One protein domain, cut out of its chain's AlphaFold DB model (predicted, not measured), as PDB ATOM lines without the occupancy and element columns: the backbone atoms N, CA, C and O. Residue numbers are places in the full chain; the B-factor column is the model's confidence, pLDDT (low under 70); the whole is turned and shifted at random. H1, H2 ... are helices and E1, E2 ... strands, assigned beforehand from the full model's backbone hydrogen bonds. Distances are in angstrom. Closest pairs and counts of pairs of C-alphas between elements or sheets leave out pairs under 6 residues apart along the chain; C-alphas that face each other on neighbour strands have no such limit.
ATOM      1  N   THR A   2     -44.458 -20.883 336.633       58.88
ATOM      2  CA  THR A   2     -43.953 -22.039 337.406       58.88
ATOM      3  C   THR A   2     -45.018 -22.778 338.234       58.88
ATOM      4  O   THR A   2     -44.821 -23.931 338.603       58.88
ATOM      5  N   GLU A   3     -46.172 -22.151 338.474       61.81
ATOM      6  CA  GLU A   3     -47.282 -22.722 339.254       61.81
ATOM      7  C   GLU A   3     -47.809 -24.039 338.654       61.81
ATOM      8  O   GLU A   3     -48.061 -24.125 337.449       61.81
ATOM      9  N   GLY A   4     -47.957 -25.071 339.488       58.94
ATOM     10  CA  GLY A   4     -48.473 -26.383 339.088       58.94
ATOM     11  C   GLY A   4     -47.499 -27.257 338.292       58.94
ATOM     12  O   GLY A   4     -47.851 -28.382 337.962       58.94
ATOM     13  N   LEU A   5     -46.264 -26.812 338.007       60.78
ATOM     14  CA  LEU A   5     -45.255 -27.679 337.363       60.78
ATOM     15  C   LEU A   5     -44.962 -28.945 338.191       60.78
ATOM     16  O   LEU A   5     -44.663 -29.993 337.627       60.78
ATOM     17  N   GLN A   6     -45.094 -28.845 339.514       63.72
ATOM     18  CA  GLN A   6     -44.992 -29.951 340.470       63.72
ATOM     19  C   GLN A   6     -46.172 -30.938 340.421       63.72
ATOM     20  O   GLN A   6     -46.000 -32.099 340.765       63.72
ATOM     21  N   ASP A   7     -47.347 -30.502 339.957       61.56
ATOM     22  CA  ASP A   7     -48.555 -31.340 339.885       61.56
ATOM     23  C   ASP A   7     -48.652 -32.085 338.541       61.56
ATOM     24  O   ASP A   7     -49.356 -33.084 338.416       61.56
ATOM     25  N   VAL A   8     -47.929 -31.600 337.526       57.50
ATOM     26  CA  VAL A   8     -47.879 -32.180 336.173       57.50
ATOM     27  C   VAL A   8     -46.807 -33.279 336.066       57.50
ATOM     28  O   VAL A   8     -46.830 -34.072 335.125       57.50
ATOM     29  N   TRP A   9     -45.868 -33.358 337.018       55.22
ATOM     30  CA  TRP A   9     -44.778 -34.335 336.987       55.22
ATOM     31  C   TRP A   9     -45.092 -35.604 337.809       55.22
ATOM     32  O   TRP A   9     -45.391 -35.493 338.998       55.22
ATOM     33  N   PRO A  10     -44.943 -36.824 337.246       53.38
ATOM     34  CA  PRO A  10     -45.211 -38.074 337.968       53.38
ATOM     35  C   PRO A  10     -44.284 -38.327 339.171       53.38
ATOM     36  O   PRO A  10     -44.605 -39.156 340.017       53.38
ATOM     37  N   GLY A  11     -43.135 -37.642 339.240       54.75
ATOM     38  CA  GLY A  11     -42.140 -37.779 340.312       54.75
ATOM     39  C   GLY A  11     -42.456 -37.022 341.611       54.75
ATOM     40  O   GLY A  11     -41.683 -37.117 342.558       54.75
ATOM     41  N   GLY A  12     -43.574 -36.288 341.691       56.31
ATOM     42  CA  GLY A  12     -43.962 -35.542 342.894       56.31
ATOM     43  C   GLY A  12     -43.257 -34.185 343.043       56.31
ATOM     44  O   GLY A  12     -42.970 -33.514 342.053       56.31
ATOM     45  N   ARG A  13     -43.018 -33.749 344.294       53.97
ATOM     46  CA  ARG A  13     -42.457 -32.414 344.617       53.97
ATOM     47  C   ARG A  13     -40.966 -32.257 344.311       53.97
ATOM     48  O   ARG A  13     -40.490 -31.126 344.300       53.97
ATOM     49  N   ASP A  14     -40.265 -33.351 344.037       63.22
ATOM     50  CA  ASP A  14     -38.816 -33.345 343.879       63.22
ATOM     51  C   ASP A  14     -38.469 -33.476 342.392       63.22
ATOM     52  O   ASP A  14     -38.651 -34.524 341.770       63.22
ATOM     53  N   TRP A  15     -38.028 -32.371 341.792       72.12
ATOM     54  CA  TRP A  15     -37.476 -32.382 340.439       72.12
ATOM     55  C   TRP A  15     -36.079 -33.005 340.453       72.12
ATOM     56  O   TRP A  15     -35.378 -32.966 341.465       72.12
ATOM     57  N   GLY A  16     -35.643 -33.525 339.307       69.69
ATOM     58  CA  GLY A  16     -34.252 -33.906 339.108       69.69
ATOM     59  C   GLY A  16     -33.315 -32.732 339.397       69.69
ATOM     60  O   GLY A  16     -33.678 -31.564 339.241       69.69
ATOM     61  N   ARG A  17     -32.094 -33.037 339.834       72.56
ATOM     62  CA  ARG A  17     -31.152 -32.025 340.318       72.56
ATOM     63  C   ARG A  17     -30.729 -31.044 339.222       72.56
ATOM     64  O   ARG A  17     -30.579 -31.410 338.056       72.56
ATOM     65  N   TRP A  18     -30.483 -29.806 339.646       75.31
ATOM     66  CA  TRP A  18     -29.820 -28.767 338.863       75.31
ATOM     67  C   TRP A  18     -28.319 -28.779 339.206       75.31
ATOM     68  O   TRP A  18     -27.875 -28.090 340.121       75.31
ATOM     69  N   GLU A  19     -27.542 -29.628 338.538       72.44
ATOM     70  CA  GLU A  19     -26.104 -29.825 338.785       72.44
ATOM     71  C   GLU A  19     -25.220 -28.870 337.976       72.44
ATOM     72  O   GLU A  19     -24.126 -28.498 338.404       72.44
ATOM     73  N   THR A  20     -25.678 -28.477 336.789       76.12
ATOM     74  CA  THR A  20     -24.959 -27.598 335.874       76.12
ATOM     75  C   THR A  20     -25.611 -26.227 335.864       76.12
ATOM     76  O   THR A  20     -26.760 -26.061 335.458       76.12
ATOM     77  N   LEU A  21     -24.858 -25.222 336.296       81.56
ATOM     78  CA  LEU A  21     -25.292 -23.834 336.301       81.56
ATOM     79  C   LEU A  21     -24.198 -22.964 335.682       81.56
ATOM     80  O   LEU A  21     -23.035 -23.038 336.074       81.56
ATOM     81  N   ALA A  22     -24.586 -22.129 334.726       81.56
ATOM     82  CA  ALA A  22     -23.775 -21.023 334.259       81.56
ATOM     83  C   ALA A  22     -23.856 -19.892 335.287       81.56
ATOM     84  O   ALA A  22     -24.940 -19.418 335.627       81.56
ATOM     85  N   GLU A  23     -22.701 -19.459 335.779       78.38
ATOM     86  CA  GLU A  23     -22.626 -18.358 336.727       78.38
ATOM     87  C   GLU A  23     -23.029 -17.052 336.029       78.38
ATOM     88  O   GLU A  23     -22.419 -16.638 335.040       78.38
ATOM     89  N   ALA A  24     -24.105 -16.431 336.508       79.50
ATOM     90  CA  ALA A  24     -24.610 -15.186 335.956       79.50
ATOM     91  C   ALA A  24     -25.299 -14.345 337.030       79.50
ATOM     92  O   ALA A  24     -26.092 -14.843 337.828       79.50
ATOM     93  N   GLU A  25     -25.046 -13.039 336.983       81.94
ATOM     94  CA  GLU A  25     -25.739 -12.051 337.804       81.94
ATOM     95  C   GLU A  25     -26.813 -11.339 336.963       81.94
ATOM     96  O   GLU A  25     -26.489 -10.570 336.046       81.94
ATOM     97  N   PRO A  26     -28.109 -11.582 337.225       79.81
ATOM     98  CA  PRO A  26     -29.181 -10.949 336.476       79.81
ATOM     99  C   PRO A  26     -29.238  -9.453 336.792       79.81
ATOM    100  O   PRO A  26     -29.686  -9.033 337.854       79.81
ATOM    101  N   ARG A  27     -28.819  -8.620 335.832       80.56
ATOM    102  CA  ARG A  27     -28.902  -7.151 335.947       80.56
ATOM    103  C   ARG A  27     -30.301  -6.588 335.685       80.56
ATOM    104  O   ARG A  27     -30.574  -5.439 336.022       80.56
ATOM    105  N   ARG A  28     -31.172  -7.358 335.025       77.75
ATOM    106  CA  ARG A  28     -32.539  -6.961 334.664       77.75
ATOM    107  C   ARG A  28     -33.404  -8.201 334.450       77.75
ATOM    108  O   ARG A  28     -32.948  -9.144 333.811       77.75
ATOM    109  N   GLY A  29     -34.654  -8.141 334.897       82.88
ATOM    110  CA  GLY A  29     -35.616  -9.239 334.786       82.88
ATOM    111  C   GLY A  29     -36.042  -9.771 336.149       82.88
ATOM    112  O   GLY A  29     -35.526  -9.336 337.176       82.88
ATOM    113  N   ASP A  30     -36.991 -10.696 336.129       83.38
ATOM    114  CA  ASP A  30     -37.527 -11.383 337.296       83.38
ATOM    115  C   ASP A  30     -37.007 -12.834 337.295       83.38
ATOM    116  O   ASP A  30     -37.164 -13.567 336.310       83.38
ATOM    117  N   THR A  31     -36.355 -13.246 338.386       88.00
ATOM    118  CA  THR A  31     -35.871 -14.624 338.581       88.00
ATOM    119  C   THR A  31     -37.032 -15.505 339.026       88.00
ATOM    120  O   THR A  31     -37.619 -15.258 340.074       88.00
ATOM    121  N   LEU A  32     -37.368 -16.525 338.234       85.25
ATOM    122  CA  LEU A  32     -38.500 -17.420 338.498       85.25
ATOM    123  C   LEU A  32     -38.114 -18.765 339.099       85.25
ATOM    124  O   LEU A  32     -38.967 -19.437 339.670       85.25
ATOM    125  N   LEU A  33     -36.870 -19.193 338.894       84.94
ATOM    126  CA  LEU A  33     -36.339 -20.438 339.435       84.94
ATOM    127  C   LEU A  33     -34.949 -20.171 339.993       84.94
ATOM    128  O   LEU A  33     -34.159 -19.471 339.355       84.94
ATOM    129  N   THR A  34     -34.659 -20.764 341.145       84.31
ATOM    130  CA  THR A  34     -33.352 -20.743 341.803       84.31
ATOM    131  C   THR A  34     -32.955 -22.149 342.224       84.31
ATOM    132  O   THR A  34     -33.824 -22.995 342.437       84.31
ATOM    133  N   ASP A  35     -31.656 -22.405 342.336       83.19
ATOM    134  CA  ASP A  35     -31.159 -23.651 342.915       83.19
ATOM    135  C   ASP A  35     -31.231 -23.639 344.456       83.19
ATOM    136  O   ASP A  35     -31.675 -22.663 345.069       83.19
ATOM    137  N   GLU A  36     -30.781 -24.724 345.092       79.94
ATOM    138  CA  GLU A  36     -30.746 -24.859 346.560       79.94
ATOM    139  C   GLU A  36     -29.867 -23.801 347.247       79.94
ATOM    140  O   GLU A  36     -30.087 -23.466 348.410       79.94
ATOM    141  N   ALA A  37     -28.888 -23.245 346.527       80.50
ATOM    142  CA  ALA A  37     -28.017 -22.174 346.997       80.50
ATOM    143  C   ALA A  37     -28.573 -20.768 346.681       80.50
ATOM    144  O   ALA A  37     -27.897 -19.771 346.937       80.50
ATOM    145  N   GLY A  38     -29.788 -20.666 346.128       80.69
ATOM    146  CA  GLY A  38     -30.438 -19.404 345.767       80.69
ATOM    147  C   GLY A  38     -29.913 -18.761 344.480       80.69
ATOM    148  O   GLY A  38     -30.265 -17.621 344.172       80.69
ATOM    149  N   ARG A  39     -29.079 -19.461 343.707       85.12
ATOM    150  CA  ARG A  39     -28.530 -18.964 342.443       85.12
ATOM    151  C   ARG A  39     -29.592 -19.042 341.340       85.12
ATOM    152  O   ARG A  39     -30.340 -20.020 341.283       85.12
ATOM    153  N   PRO A  40     -29.687 -18.038 340.454       87.69
ATOM    154  CA  PRO A  40     -30.748 -17.959 339.455       87.69
ATOM    155  C   PRO A  40     -30.606 -19.051 338.386       87.69
ATOM    156  O   PRO A  40     -29.562 -19.177 337.759       87.69
ATOM    157  N   LEU A  41     -31.684 -19.792 338.130       88.56
ATOM    158  CA  LEU A  41     -31.783 -20.813 337.080       88.56
ATOM    159  C   LEU A  41     -32.577 -20.329 335.867       88.56
ATOM    160  O   LEU A  41     -32.228 -20.648 334.733       88.56
ATOM    161  N   LEU A  42     -33.652 -19.567 336.085       88.88
ATOM    162  CA  LEU A  42     -34.489 -19.019 335.018       88.88
ATOM    163  C   LEU A  42     -34.811 -17.561 335.309       88.88
ATOM    164  O   LEU A  42     -35.449 -17.253 336.314       88.88
ATOM    165  N   VAL A  43     -34.416 -16.680 334.397       90.31
ATOM    166  CA  VAL A  43     -34.664 -15.238 334.473       90.31
ATOM    167  C   VAL A  43     -35.487 -14.818 333.263       90.31
ATOM    168  O   VAL A  43     -35.131 -15.134 332.126       90.31
ATOM    169  N   LEU A  44     -36.585 -14.101 333.494       89.44
ATOM    170  CA  LEU A  44     -37.440 -13.556 332.440       89.44
ATOM    171  C   LEU A  44     -37.364 -12.033 332.426       89.44
ATOM    172  O   LEU A  44     -37.426 -11.393 333.470       89.44
ATOM    173  N   ALA A  45     -37.276 -11.426 331.246       86.06
ATOM    174  CA  ALA A  45     -37.253  -9.975 331.116       86.06
ATOM    175  C   ALA A  45     -38.043  -9.486 329.891       86.06
ATOM    176  O   ALA A  45     -37.878 -10.019 328.789       86.06
ATOM    177  N   PRO A  46     -38.863  -8.427 330.024       83.31
ATOM    178  CA  PRO A  46     -39.369  -7.701 328.866       83.31
ATOM    179  C   PRO A  46     -38.239  -6.876 328.227       83.31
ATOM    180  O   PRO A  46     -37.479  -6.196 328.926       83.31
ATOM    181  N   PHE A  47     -38.144  -6.892 326.895       81.81
ATOM    182  CA  PHE A  47     -37.162  -6.102 326.144       81.81
ATOM    183  C   PHE A  47     -37.813  -5.445 324.922       81.81
ATOM    184  O   PHE A  47     -38.190  -6.106 323.952       81.81
ATOM    185  N   GLY A  48     -37.977  -4.119 324.970       83.25
ATOM    186  CA  GLY A  48     -38.712  -3.375 323.945       83.25
ATOM    187  C   GLY A  48     -40.169  -3.843 323.845       83.25
ATOM    188  O   GLY A  48     -40.902  -3.805 324.829       83.25
ATOM    189  N   LYS A  49     -40.587  -4.292 322.651       76.38
ATOM    190  CA  LYS A  49     -41.913  -4.902 322.407       76.38
ATOM    191  C   LYS A  49     -41.917  -6.435 322.537       76.38
ATOM    192  O   LYS A  49     -42.968  -7.051 322.347       76.38
ATOM    193  N   GLY A  50     -40.755  -7.030 322.806       79.44
ATOM    194  CA  GLY A  50     -40.547  -8.469 322.898       79.44
ATOM    195  C   GLY A  50     -40.287  -8.942 324.325       79.44
ATOM    196  O   GLY A  50     -40.381  -8.189 325.300       79.44
ATOM    197  N   ARG A  51     -39.955 -10.223 324.428       85.81
ATOM    198  CA  ARG A  51     -39.720 -10.942 325.675       85.81
ATOM    199  C   ARG A  51     -38.456 -11.781 325.532       85.81
ATOM    200  O   ARG A  51     -38.209 -12.337 324.466       85.81
ATOM    201  N   VAL A  52     -37.649 -11.825 326.586       88.62
ATOM    202  CA  VAL A  52     -36.390 -12.574 326.641       88.62
ATOM    203  C   VAL A  52     -36.426 -13.476 327.860       88.62
ATOM    204  O   VAL A  52     -36.796 -13.048 328.951       88.62
ATOM    205  N   ALA A  53     -36.033 -14.726 327.660       89.69
ATOM    206  CA  ALA A  53     -35.848 -15.695 328.718       89.69
ATOM    207  C   ALA A  53     -34.400 -16.174 328.710       89.69
ATOM    208  O   ALA A  53     -33.856 -16.489 327.651       89.69
ATOM    209  N   THR A  54     -33.799 -16.267 329.888       89.75
ATOM    210  CA  THR A  54     -32.462 -16.819 330.073       89.75
ATOM    211  C   THR A  54     -32.555 -17.987 331.036       89.75
ATOM    212  O   THR A  54     -32.836 -17.809 332.220       89.75
ATOM    213  N   LEU A  55     -32.343 -19.186 330.501       90.06
ATOM    214  CA  LEU A  55     -32.191 -20.407 331.273       90.06
ATOM    215  C   LEU A  55     -30.691 -20.634 331.490       90.06
ATOM    216  O   LEU A  55     -29.943 -20.797 330.529       90.06
ATOM    217  N   LEU A  56     -30.264 -20.610 332.747       88.31
ATOM    218  CA  LEU A  56     -28.861 -20.653 333.159       88.31
ATOM    219  C   LEU A  56     -28.375 -22.070 333.485       88.31
ATOM    220  O   LEU A  56     -27.235 -22.237 333.893       88.31
ATOM    221  N   SER A  57     -29.201 -23.095 333.279       85.38
ATOM    222  CA  SER A  57     -28.818 -24.493 333.486       85.38
ATOM    223  C   SER A  57     -28.967 -25.332 332.218       85.38
ATOM    224  O   SER A  57     -29.942 -25.202 331.473       85.38
ATOM    225  N   GLY A  58     -28.000 -26.227 331.998       80.88
ATOM    226  CA  GLY A  58     -28.036 -27.228 330.934       80.88
ATOM    227  C   GLY A  58     -28.854 -28.476 331.284       80.88
ATOM    228  O   GLY A  58     -29.137 -29.287 330.397       80.88
ATOM    229  N   ASP A  59     -29.275 -28.643 332.541       79.94
ATOM    230  CA  ASP A  59     -29.879 -29.894 333.022       79.94
ATOM    231  C   ASP A  59     -31.276 -30.164 332.473       79.94
ATOM    232  O   ASP A  59     -31.710 -31.315 332.446       79.94
ATOM    233  N   VAL A  60     -31.929 -29.158 331.885       80.31
ATOM    234  CA  VAL A  60     -33.164 -29.344 331.103       80.31
ATOM    235  C   VAL A  60     -32.973 -30.398 329.996       80.31
ATOM    236  O   VAL A  60     -33.880 -31.185 329.712       80.31
ATOM    237  N   TRP A  61     -31.769 -30.492 329.417       77.12
ATOM    238  CA  TRP A  61     -31.400 -31.538 328.454       77.12
ATOM    239  C   TRP A  61     -30.999 -32.872 329.102       77.12
ATOM    240  O   TRP A  61     -31.011 -33.905 328.432       77.12
ATOM    241  N   ARG A  62     -30.644 -32.903 330.390       77.38
ATOM    242  CA  ARG A  62     -30.421 -34.158 331.133       77.38
ATOM    243  C   ARG A  62     -31.749 -34.786 331.545       77.38
ATOM    244  O   ARG A  62     -31.916 -35.992 331.372       77.38
ATOM    245  N   TRP A  63     -32.731 -33.976 331.939       78.56
ATOM    246  CA  TRP A  63     -34.100 -34.429 332.199       78.56
ATOM    247  C   TRP A  63     -34.760 -35.060 330.974       78.56
ATOM    248  O   TRP A  63     -35.511 -36.022 331.107       78.56
ATOM    249  N   ALA A  64     -34.401 -34.601 329.769       72.75
ATOM    250  CA  ALA A  64     -34.795 -35.234 328.510       72.75
ATOM    251  C   ALA A  64     -34.427 -36.725 328.416       72.75
ATOM    252  O   ALA A  64     -35.049 -37.462 327.657       72.75
ATOM    253  N   ARG A  65     -33.396 -37.149 329.156       76.12
ATOM    254  CA  ARG A  65     -32.876 -38.520 329.196       76.12
ATOM    255  C   ARG A  65     -33.308 -39.282 330.455       76.12
ATOM    256  O   ARG A  65     -32.801 -40.371 330.689       76.12
ATOM    257  N   GLY A  66     -34.212 -38.718 331.260       69.56
ATOM    258  CA  GLY A  66     -34.728 -39.353 332.476       69.56
ATOM    259  C   GLY A  66     -33.727 -39.440 333.632       69.56
ATOM    260  O   GLY A  66     -33.935 -40.222 334.556       69.56
ATOM    261  N   VAL A  67     -32.641 -38.662 333.590       67.56
ATOM    262  CA  VAL A  67     -31.641 -38.611 334.671       67.56
ATOM    263  C   VAL A  67     -32.273 -38.019 335.936       67.56
ATOM    264  O   VAL A  67     -33.032 -37.055 335.837       67.56
ATOM    265  N   ASP A  68     -31.976 -38.612 337.097       64.75
ATOM    266  CA  ASP A  68     -32.475 -38.220 338.427       64.75
ATOM    267  C   ASP A  68     -33.998 -38.085 338.520       64.75
ATOM    268  O   ASP A  68     -34.525 -37.155 339.121       64.75
ATOM    269  N   GLY A  69     -34.726 -39.006 337.886       66.75
ATOM    270  CA  GLY A  69     -36.188 -38.972 337.897       66.75
ATOM    271  C   GLY A  69     -36.784 -37.877 337.012       66.75
ATOM    272  O   GLY A  69     -37.992 -37.682 337.072       66.75
ATOM    273  N   GLY A  70     -35.974 -37.216 336.171       72.88
ATOM    274  CA  GLY A  70     -36.395 -36.226 335.180       72.88
ATOM    275  C   GLY A  70     -36.913 -34.918 335.784       72.88
ATOM    276  O   GLY A  70     -36.685 -34.595 336.940       72.88
ATOM    277  N   GLY A  71     -37.619 -34.134 334.981       77.38
ATOM    278  CA  GLY A  71     -38.249 -32.896 335.423       77.38
ATOM    279  C   GLY A  71     -39.283 -32.442 334.400       77.38
ATOM    280  O   GLY A  71     -39.324 -32.995 333.295       77.38
ATOM    281  N   PRO A  72     -40.113 -31.433 334.716       80.88
ATOM    282  CA  PRO A  72     -41.217 -30.990 333.866       80.88
ATOM    283  C   PRO A  72     -40.727 -30.183 332.646       80.88
ATOM    284  O   PRO A  72     -41.218 -29.092 332.372       80.88
ATOM    285  N   ARG A  73     -39.750 -30.713 331.897       83.56
ATOM    286  CA  ARG A  73     -39.107 -30.096 330.730       83.56
ATOM    287  C   ARG A  73     -40.139 -29.626 329.719       83.56
ATOM    288  O   ARG A  73     -40.105 -28.472 329.315       83.56
ATOM    289  N   ASP A  74     -41.019 -30.526 329.292       82.00
ATOM    290  CA  ASP A  74     -41.930 -30.253 328.179       82.00
ATOM    291  C   ASP A  74     -42.922 -29.158 328.531       82.00
ATOM    292  O   ASP A  74     -43.152 -28.256 327.730       82.00
ATOM    293  N   GLU A  75     -43.451 -29.188 329.751       82.69
ATOM    294  CA  GLU A  75     -44.373 -28.167 330.231       82.69
ATOM    295  C   GLU A  75     -43.654 -26.836 330.495       82.69
ATOM    296  O   GLU A  75     -44.143 -25.781 330.090       82.69
ATOM    297  N   LEU A  76     -42.458 -26.866 331.092       86.25
ATOM    298  CA  LEU A  76     -41.635 -25.677 331.314       86.25
ATOM    299  C   LEU A  76     -41.274 -24.998 329.987       86.25
ATOM    300  O   LEU A  76     -41.507 -23.801 329.834       86.25
ATOM    301  N   LEU A  77     -40.740 -25.751 329.020       87.75
ATOM    302  CA  LEU A  77     -40.348 -25.237 327.706       87.75
ATOM    303  C   LEU A  77     -41.558 -24.783 326.891       87.75
ATOM    304  O   LEU A  77     -41.482 -23.742 326.240       87.75
ATOM    305  N   ARG A  78     -42.687 -25.501 326.960       85.69
ATOM    306  CA  ARG A  78     -43.946 -25.076 326.338       85.69
ATOM    307  C   ARG A  78     -44.366 -23.718 326.881       85.69
ATOM    308  O   ARG A  78     -44.501 -22.780 326.100       85.69
ATOM    309  N   ARG A  79     -44.509 -23.575 328.202       86.06
ATOM    310  CA  ARG A  79     -44.900 -22.303 328.833       86.06
ATOM    311  C   ARG A  79     -43.897 -21.188 328.554       86.06
ATOM    312  O   ARG A  79     -44.303 -20.043 328.376       86.06
ATOM    313  N   LEU A  80     -42.608 -21.518 328.463       87.69
ATOM    314  CA  LEU A  80     -41.556 -20.561 328.130       87.69
ATOM    315  C   LEU A  80     -41.714 -20.041 326.703       87.69
ATOM    316  O   LEU A  80     -41.704 -18.831 326.492       87.69
ATOM    317  N   ALA A  81     -41.915 -20.943 325.740       86.19
ATOM    318  CA  ALA A  81     -42.164 -20.592 324.348       86.19
ATOM    319  C   ALA A  81     -43.425 -19.726 324.207       86.19
ATOM    320  O   ALA A  81     -43.372 -18.675 323.573       86.19
ATOM    321  N   HIS A  82     -44.522 -20.097 324.873       82.25
ATOM    322  CA  HIS A  82     -45.770 -19.324 324.841       82.25
ATOM    323  C   HIS A  82     -45.586 -17.931 325.464       82.25
ATOM    324  O   HIS A  82     -46.034 -16.924 324.909       82.25
ATOM    325  N   TRP A  83     -44.862 -17.836 326.588       82.81
ATOM    326  CA  TRP A  83     -44.545 -16.544 327.198       82.81
ATOM    327  C   TRP A  83     -43.727 -15.669 326.243       82.81
ATOM    328  O   TRP A  83     -44.072 -14.499 326.072       82.81
ATOM    329  N   LEU A  84     -42.708 -16.228 325.577       84.88
ATOM    330  CA  LEU A  84     -41.893 -15.528 324.575       84.88
ATOM    331  C   LEU A  84     -42.726 -15.037 323.379       84.88
ATOM    332  O   LEU A  84     -42.473 -13.942 322.876       84.88
ATOM    333  N   MET A  85     -43.747 -15.795 322.970       82.19
ATOM    334  CA  MET A  85     -44.661 -15.447 321.874       82.19
ATOM    335  C   MET A  85     -45.707 -14.379 322.241       82.19
ATOM    336  O   MET A  85     -46.416 -13.909 321.354       82.19
ATOM    337  N   ARG A  86     -45.780 -13.942 323.511       70.19
ATOM    338  CA  ARG A  86     -46.812 -13.013 324.028       70.19
ATOM    339  C   ARG A  86     -48.242 -13.513 323.784       70.19
ATOM    340  O   ARG A  86     -49.133 -12.720 323.483       70.19
ATOM    341  N   GLU A  87     -48.467 -14.813 323.918       60.59
ATOM    342  CA  GLU A  87     -49.805 -15.381 323.764       60.59
ATOM    343  C   GLU A  87     -50.731 -14.914 324.917       60.59
ATOM    344  O   GLU A  87     -50.265 -14.824 326.061       60.59
ATOM    345  N   PRO A  88     -52.014 -14.577 324.649       55.69
ATOM    346  CA  PRO A  88     -52.905 -13.916 325.617       55.69
ATOM    347  C   PRO A  88     -53.109 -14.682 326.934       55.69
ATOM    348  O   PRO A  88     -53.393 -14.081 327.970       55.69
ATOM    349  N   ASP A  89     -52.927 -16.003 326.922       53.66
ATOM    350  CA  ASP A  89     -53.161 -16.858 328.090       53.66
ATOM    351  C   ASP A  89     -52.049 -16.755 329.160       53.66
ATOM    352  O   ASP A  89     -52.263 -17.137 330.314       53.66
ATOM    353  N   LEU A  90     -50.873 -16.206 328.809       57.34
ATOM    354  CA  LEU A  90     -49.684 -16.059 329.671       57.34
ATOM    355  C   LEU A  90     -49.137 -14.616 329.662       57.34
ATOM    356  O   LEU A  90     -47.930 -14.352 329.537       57.34
ATOM    357  N   GLU A  91     -50.037 -13.647 329.799       62.59
ATOM    358  CA  GLU A  91     -49.656 -12.268 330.089       62.59
ATOM    359  C   GLU A  91     -49.159 -12.106 331.541       62.59
ATOM    360  O   GLU A  91     -49.508 -12.888 332.423       62.59
TER     361      GLU A  91
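This is residues 2 to 91 of the 257 residues of an uncharacterized protein of Hankyongella ginsenosidimutans (UniProt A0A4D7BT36). A three-strand antiparallel sheet, E1 - E2 - E3, has helix H3 packed by its last residues on edge strand E3, with short helices H1 and H2 near H3's beginning. Residues 9 to 29 make a long loop from H1 to E1. The 90 printed residues run H1 E1 E2 E3 H2 H3, mixed in class, with 39 in named elements; the whole is compact, radius of gyration of the C-alphas 13.3 A, spans 38 by 30 by 19 A.

E1 is residues 30 to 34, E2 40 to 47 (18.9 A) and E3 50 to 55 (16.8 A). H3, residues 73 to 84, 16.1 A, ends at C-alpha 84 (-41.893, -15.528, 324.575). H1 is residues 5 to 8, from C-alpha 5 (-45.255, -27.679, 337.363); H2 is 60 to 63.

The strands form a meander, each the antiparallel neighbour of the one before, in hairpins E1 and E2 (N 32 to O 42, 2.8 A) and E2 and E3 (N 45 to O 52, 2.9 A). H3 only grazes the sheet, with residues 80 to 84; the closest C-alphas of E3 and H3, Arg 51 and Leu 84, are 5.2 A apart. H1 only just touches H3, with 3 pairs of C-alphas within 8 A, Leu 5 and Glu 75 closest at 7.2 A. H2 is close to H3 but not clearly touching, C-alphas Val 60 and Arg 73 closest at 6.0 A. In H3 every O i to N i+4 pair is within hydrogen-bond range; H1 and H2 are too short for such a pair.

The farthest C-alphas, Gly 48 and Gly 69, are 38.3 A apart. The printed part has no cut; the link H1 to E1 is long. pLDDT is under 70 at residues 2 to 14, 16, 66 to 69 and 87 to 91.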